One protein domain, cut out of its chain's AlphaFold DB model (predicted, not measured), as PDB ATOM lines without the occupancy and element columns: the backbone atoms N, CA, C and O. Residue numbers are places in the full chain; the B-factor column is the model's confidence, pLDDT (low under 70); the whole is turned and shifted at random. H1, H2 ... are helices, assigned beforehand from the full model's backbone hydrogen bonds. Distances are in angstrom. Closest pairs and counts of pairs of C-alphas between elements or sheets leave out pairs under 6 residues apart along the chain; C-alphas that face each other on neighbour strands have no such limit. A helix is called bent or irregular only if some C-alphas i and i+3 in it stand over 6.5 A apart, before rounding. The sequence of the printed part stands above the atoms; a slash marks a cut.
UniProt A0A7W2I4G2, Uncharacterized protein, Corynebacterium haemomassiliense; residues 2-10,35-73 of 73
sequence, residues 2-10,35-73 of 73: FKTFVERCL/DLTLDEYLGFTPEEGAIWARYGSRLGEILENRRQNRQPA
ATOM      1  N   PHE A   2     137.469 156.829 153.539       77.62
ATOM      2  CA  PHE A   2     136.845 155.528 153.748       77.62
ATOM      3  C   PHE A   2     136.594 155.337 155.254       77.62
ATOM      4  O   PHE A   2     137.399 155.793 156.063       77.62
ATOM      5  N   LYS A   3     135.449 154.755 155.617       86.75
ATOM      6  CA  LYS A   3     135.091 154.424 157.002       86.75
ATOM      7  C   LYS A   3     134.779 152.942 157.038       86.75
ATOM      8  O   LYS A   3     133.979 152.483 156.223       86.75
ATOM      9  N   THR A   4     135.376 152.254 157.991       91.88
ATOM     10  CA  THR A   4     135.227 150.812 158.169       91.88
ATOM     11  C   THR A   4     133.842 150.441 158.704       91.88
ATOM     12  O   THR A   4     133.119 151.284 159.251       91.88
ATOM     13  N   PHE A   5     133.467 149.168 158.576       92.25
ATOM     14  CA  PHE A   5     132.205 148.650 159.119       92.25
ATOM     15  C   PHE A   5     132.071 148.916 160.625       92.25
ATOM     16  O   PHE A   5     131.047 149.425 161.088       92.25
ATOM     17  N   VAL A   6     133.128 148.626 161.389       91.62
ATOM     18  CA  VAL A   6     133.180 148.846 162.836       91.62
ATOM     19  C   VAL A   6     132.950 150.320 163.150       91.62
ATOM     20  O   VAL A   6     132.098 150.633 163.977       91.62
ATOM     21  N   GLU A   7     133.614 151.250 162.458       91.31
ATOM     22  CA  GLU A   7     133.384 152.686 162.663       91.31
ATOM     23  C   GLU A   7     131.928 153.088 162.408       91.31
ATOM     24  O   GLU A   7     131.343 153.811 163.218       91.31
ATOM     25  N   ARG A   8     131.318 152.578 161.333       91.81
ATOM     26  CA  ARG A   8     129.910 152.848 161.009       91.81
ATOM     27  C   ARG A   8     128.957 152.289 162.063       91.81
ATOM     28  O   ARG A   8     127.989 152.971 162.408       91.81
ATOM     29  N   CYS A   9     129.253 151.112 162.615       91.69
ATOM     30  CA  CYS A   9     128.535 150.533 163.755       91.69
ATOM     31  C   CYS A   9     128.675 151.386 165.025       91.69
ATOM     32  O   CYS A   9     127.704 151.595 165.756       91.69
ATOM     33  N   LEU A  10     129.871 151.918 165.291       88.75
ATOM     34  CA  LEU A  10     130.122 152.794 166.438       88.75
ATOM     35  C   LEU A  10     129.386 154.136 166.312       88.75
ATOM     36  O   LEU A  10     128.914 154.664 167.314       88.75
ATOM     37  N   ASP A  35     142.867 146.824 147.852       85.88
ATOM     38  CA  ASP A  35     144.134 146.518 148.531       85.88
ATOM     39  C   ASP A  35     143.958 146.153 150.016       85.88
ATOM     40  O   ASP A  35     144.945 145.944 150.722       85.88
ATOM     41  N   LEU A  36     142.719 146.098 150.518       86.94
ATOM     42  CA  LEU A  36     142.443 145.862 151.936       86.94
ATOM     43  C   LEU A  36     142.073 144.408 152.191       86.94
ATOM     44  O   LEU A  36     141.211 143.830 151.523       86.94
ATOM     45  N   THR A  37     142.648 143.837 153.245       90.12
ATOM     46  CA  THR A  37     142.117 142.594 153.800       90.12
ATOM     47  C   THR A  37     140.705 142.814 154.350       90.12
ATOM     48  O   THR A  37     140.322 143.933 154.697       90.12
ATOM     49  N   LEU A  38     139.915 141.742 154.462       90.25
ATOM     50  CA  LEU A  38     138.571 141.824 155.038       90.25
ATOM     51  C   LEU A  38     138.594 142.433 156.451       90.25
ATOM     52  O   LEU A  38     137.712 143.210 156.802       90.25
ATOM     53  N   ASP A  39     139.631 142.130 157.231       90.62
ATOM     54  CA  ASP A  39     139.832 142.684 158.570       90.62
ATOM     55  C   ASP A  39     139.998 144.205 158.542       90.62
ATOM     56  O   ASP A  39     139.327 144.919 159.281       90.62
ATOM     57  N   GLU A  40     140.833 144.711 157.630       90.56
ATOM     58  CA  GLU A  40     141.069 146.144 157.442       90.56
ATOM     59  C   GLU A  40     139.839 146.863 156.883       90.56
ATOM     60  O   GLU A  40     139.516 147.969 157.316       90.56
ATOM     61  N   TYR A  41     139.125 146.229 155.952       92.00
ATOM     62  CA  TYR A  41     137.892 146.764 155.383       92.00
ATOM     63  C   TYR A  41     136.781 146.870 156.437       92.00
ATOM     64  O   TYR A  41     136.082 147.886 156.532       92.00
ATOM     65  N   LEU A  42     136.638 145.839 157.275       92.06
ATOM     66  CA  LEU A  42     135.674 145.832 158.370       92.06
ATOM     67  C   LEU A  42     136.145 146.672 159.565       92.06
ATOM     68  O   LEU A  42     135.305 147.174 160.307       92.06
ATOM     69  N   GLY A  43     137.448 146.913 159.715       92.00
ATOM     70  CA  GLY A  43     138.034 147.704 160.799       92.00
ATOM     71  C   GLY A  43     138.268 146.916 162.087       92.00
ATOM     72  O   GLY A  43     138.235 147.495 163.177       92.00
ATOM     73  N   PHE A  44     138.471 145.604 161.979       91.06
ATOM     74  CA  PHE A  44     138.838 144.755 163.105       91.06
ATOM     75  C   PHE A  44     140.326 144.887 163.451       91.06
ATOM     76  O   PHE A  44     141.155 145.296 162.638       91.06
ATOM     77  N   THR A  45     140.674 144.586 164.706       89.12
ATOM     78  CA  THR A  45     142.042 144.158 165.014       89.12
ATOM     79  C   THR A  45     142.220 142.694 164.615       89.12
ATOM     80  O   THR A  45     141.250 141.937 164.663       89.12
ATOM     81  N   PRO A  46     143.461 142.230 164.377       87.00
ATOM     82  CA  PRO A  46     143.723 140.821 164.073       87.00
ATOM     83  C   PRO A  46     143.140 139.837 165.104       87.00
ATOM     84  O   PRO A  46     142.780 138.713 164.760       87.00
ATOM     85  N   GLU A  47     143.026 140.244 166.372       88.94
ATOM     86  CA  GLU A  47     142.395 139.438 167.422       88.94
ATOM     87  C   GLU A  47     140.869 139.378 167.269       88.94
ATOM     88  O   GLU A  47     140.282 138.297 167.338       88.94
ATOM     89  N   GLU A  48     140.221 140.521 167.039       90.69
ATOM     90  CA  GLU A  48     138.774 140.597 166.813       90.69
ATOM     91  C   GLU A  48     138.373 139.865 165.536       90.69
ATOM     92  O   GLU A  48     137.418 139.089 165.552       90.69
ATOM     93  N   GLY A  49     139.156 140.044 164.477       90.12
ATOM     94  CA  GLY A  49     139.060 139.328 163.219       90.12
ATOM     95  C   GLY A  49     139.084 137.823 163.393       90.12
ATOM     96  O   GLY A  49     138.188 137.114 162.935       90.12
ATOM     97  N   ALA A  50     140.072 137.319 164.137       91.12
ATOM     98  CA  ALA A  50     140.186 135.897 164.437       91.12
ATOM     99  C   ALA A  50     138.999 135.372 165.265       91.12
ATOM    100  O   ALA A  50     138.512 134.262 165.021       91.12
ATOM    101  N   ILE A  51     138.515 136.148 166.242       91.44
ATOM    102  CA  ILE A  51     137.348 135.775 167.054       91.44
ATOM    103  C   ILE A  51     136.088 135.753 166.195       91.44
ATOM    104  O   ILE A  51     135.329 134.791 166.285       91.44
ATOM    105  N   TRP A  52     135.868 136.770 165.366       92.38
ATOM    106  CA  TRP A  52     134.711 136.871 164.487       92.38
ATOM    107  C   TRP A  52     134.716 135.773 163.418       92.38
ATOM    108  O   TRP A  52     133.722 135.063 163.275       92.38
ATOM    109  N   ALA A  53     135.851 135.544 162.756       89.94
ATOM    110  CA  ALA A  53     136.011 134.476 161.770       89.94
ATOM    111  C   ALA A  53     135.724 133.088 162.368       89.94
ATOM    112  O   ALA A  53     135.191 132.207 161.696       89.94
ATOM    113  N   ARG A  54     136.053 132.887 163.651       92.62
ATOM    114  CA  ARG A  54     135.767 131.640 164.371       92.62
ATOM    115  C   ARG A  54     134.344 131.578 164.934       92.62
ATOM    116  O   ARG A  54     133.778 130.492 165.035       92.62
ATOM    117  N   TYR A  55     133.790 132.718 165.335       91.69
ATOM    118  CA  TYR A  55     132.523 132.846 166.050       91.69
ATOM    119  C   TYR A  55     131.750 134.080 165.561       91.69
ATOM    120  O   TYR A  55     131.648 135.080 166.272       91.69
ATOM    121  N   GLY A  56     131.144 133.998 164.373       86.75
ATOM    122  CA  GLY A  56     130.428 135.132 163.766       86.75
ATOM    123  C   GLY A  56     129.322 135.728 164.651       86.75
ATOM    124  O   GLY A  56     129.095 136.935 164.643       86.75
ATOM    125  N   SER A  57     128.696 134.915 165.510       88.81
ATOM    126  CA  SER A  57     127.686 135.361 166.480       88.81
ATOM    127  C   SER A  57     128.223 136.309 167.561       88.81
ATOM    128  O   SER A  57     127.438 137.009 168.195       88.81
ATOM    129  N   ARG A  58     129.545 136.352 167.782       89.94
ATOM    130  CA  ARG A  58     130.197 137.244 168.757       89.94
ATOM    131  C   ARG A  58     130.438 138.653 168.237       89.94
ATOM    132  O   ARG A  58     130.942 139.490 168.980       89.94
ATOM    133  N   LEU A  59     130.057 138.946 166.995       90.69
ATOM    134  CA  LEU A  59     130.194 140.281 166.420       90.69
ATOM    135  C   LEU A  59     129.589 141.374 167.311       90.69
ATOM    136  O   LEU A  59     130.212 142.411 167.526       90.69
ATOM    137  N   GLY A  60     128.389 141.132 167.847       90.44
ATOM    138  CA  GLY A  60     127.725 142.078 168.743       90.44
ATOM    139  C   GLY A  60     128.559 142.377 169.990       90.44
ATOM    140  O   GLY A  60     128.737 143.541 170.336       90.44
ATOM    141  N   GLU A  61     129.143 141.344 170.606       91.19
ATOM    142  CA  GLU A  61     130.017 141.495 171.775       91.19
ATOM    143  C   GLU A  61     131.293 142.277 171.434       91.19
ATOM    144  O   GLU A  61     131.710 143.138 172.206       91.19
ATOM    145  N   ILE A  62     131.910 142.013 170.277       90.88
ATOM    146  CA  ILE A  62     133.109 142.730 169.810       90.88
ATOM    147  C   ILE A  62     132.809 144.229 169.670       90.88
ATOM    148  O   ILE A  62     133.518 145.073 170.225       90.88
ATOM    149  N   LEU A  63     131.715 144.565 168.982       91.00
ATOM    150  CA  LEU A  63     131.294 145.951 168.784       91.00
ATOM    151  C   LEU A  63     130.942 146.635 170.109       91.00
ATOM    152  O   LEU A  63     131.299 147.794 170.312       91.00
ATOM    153  N   GLU A  64     130.275 145.938 171.027       90.56
ATOM    154  CA  GLU A  64     129.944 146.478 172.346       90.56
ATOM    155  C   GLU A  64     131.202 146.765 173.178       90.56
ATOM    156  O   GLU A  64     131.345 147.870 173.706       90.56
ATOM    157  N   ASN A  65     132.166 145.838 173.202       90.00
ATOM    158  CA  ASN A  65     133.466 146.050 173.845       90.00
ATOM    159  C   ASN A  65     134.193 147.267 173.259       90.00
ATOM    160  O   ASN A  65     134.704 148.103 174.007       90.00
ATOM    161  N   ARG A  66     134.190 147.423 171.930       88.25
ATOM    162  CA  ARG A  66     134.750 148.610 171.266       88.25
ATOM    163  C   ARG A  66     134.059 149.896 171.703       88.25
ATOM    164  O   ARG A  66     134.753 150.874 171.958       88.25
ATOM    165  N   ARG A  67     132.725 149.914 171.816       86.94
ATOM    166  CA  ARG A  67     131.965 151.093 172.284       86.94
ATOM    167  C   ARG A  67     132.360 151.484 173.704       86.94
ATOM    168  O   ARG A  67     132.616 152.659 173.940       86.94
ATOM    169  N   GLN A  68     132.447 150.509 174.607       85.56
ATOM    170  CA  GLN A  68     132.832 150.728 176.005       85.56
ATOM    171  C   GLN A  68     134.274 151.240 176.122       85.56
ATOM    172  O   GLN A  68     134.539 152.187 176.852       85.56
ATOM    173  N   ASN A  69     135.201 150.675 175.344       80.56
ATOM    174  CA  ASN A  69     136.615 151.059 175.374       80.56
ATOM    175  C   ASN A  69     136.903 152.387 174.633       80.56
ATOM    176  O   ASN A  69     137.972 152.973 174.787       80.56
ATOM    177  N   ARG A  70     135.955 152.893 173.824       67.00
ATOM    178  CA  ARG A  70     136.035 154.216 173.171       67.00
ATOM    179  C   ARG A  70     135.575 155.365 174.072       67.00
ATOM    180  O   ARG A  70     135.717 156.517 173.668       67.00
ATOM    181  N   GLN A  71     135.007 155.078 175.243       40.66
ATOM    182  CA  GLN A  71     134.647 156.095 176.227       40.66
ATOM    183  C   GLN A  71     135.831 156.300 177.181       40.66
ATOM    184  O   GLN A  71     136.050 155.460 178.052       40.66
ATOM    185  N   PRO A  72     136.619 157.383 177.051       38.19
ATOM    186  CA  PRO A  72     137.442 157.805 178.171       38.19
ATOM    187  C   PRO A  72     136.510 158.164 179.337       38.19
ATOM    188  O   PRO A  72     135.484 158.822 179.134       38.19
ATOM    189  N   ALA A  73     136.862 157.667 180.522       33.50
ATOM    190  CA  ALA A  73     136.308 158.110 181.796       33.50
ATOM    191  C   ALA A  73     136.448 159.631 181.977       33.50
ATOM    192  O   ALA A  73     137.426 160.204 181.438       33.50
TER     193      ALA A  73
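This is residues 2 to 10 and 35 to 73 of the 73 residues of an uncharacterized protein of Corynebacterium haemomassiliense (UniProt A0A7W2I4G2). H3 and the longer H4 make a helical hairpin, spread as a V from the turn at Tyr 55, and two short helices, H1 and H2, lie toward its open side, H1 on the later half of H4 and H2 close to H3. H1 and H2 meet each other narrowly, near Phe 5 and Leu 42. The printed part has 48 residues with four named helices, H1, H2, H3 and H4 in that order along the chain, and no named strand; the class is all helix. The whole is compact, with a radius of gyration of the C-alphas of 10.8 A and spans of 35 by 26 by 15 A.

H1, residues 5 to 10, only just touches H2, residues 38 to 42, with 3 pairs of C-alphas within 8 A; the closest are those of Phe 5 and Leu 42, 4.5 A apart. H1 also touches H4, residues 56 to 69, which touches H1 with residues 63 to 67 alone. The closest C-alphas of H1 and H4 are those of Leu 10 and Arg 67, 6.4 A apart, and the two run the same way at a steep tilt of 48 degrees. H2 is close to but not clearly touching H3, residues 46 to 54; their closest C-alphas are those of Asp 39 and Gly 49, 5.8 A apart. H3 and H4 are a helical hairpin: they touch, with the C-alphas of Trp 52 and Leu 59 closest at 6.0 A, and run opposite ways at a shallow tilt of 30 degrees. H4 touches H3 with residues 58 to 62 alone. H1 and H3 are apart, and so are H2 and H4. In H1, H2 and H3 every O i to N i+4 pair is within hydrogen-bond range; in H4 it is 8 of 10.

H1 begins at C-alpha 5, at (132.205, 148.650, 159.119), and measures 8.7 A from first to last C-alpha; H2 measures 6.0 A. H3, from C-alpha 46 at (143.723, 140.821, 164.073) to C-alpha 54, is 12.2 A long. H4, 20.7 A long, ends at C-alpha 69, at (136.615, 151.059, 175.374). H4 is irregular: C-alphas 57 and 60 are 7.1 A apart, against about 5 A in a regular helix.

The two C-alphas farthest apart are those of Asp 35 and Ala 73, at 36.1 A. Residues 11 to 34 are not printed, and C-alphas 10 and 35 stand 23.6 A apart across this cut, which falls in the link from H1 to H2. The links from H2 to H3 and from H3 to H4 are tight. The mean pLDDT of the printed part is 85.9, and residues 70 to 73, the last four of the chain, are under 70.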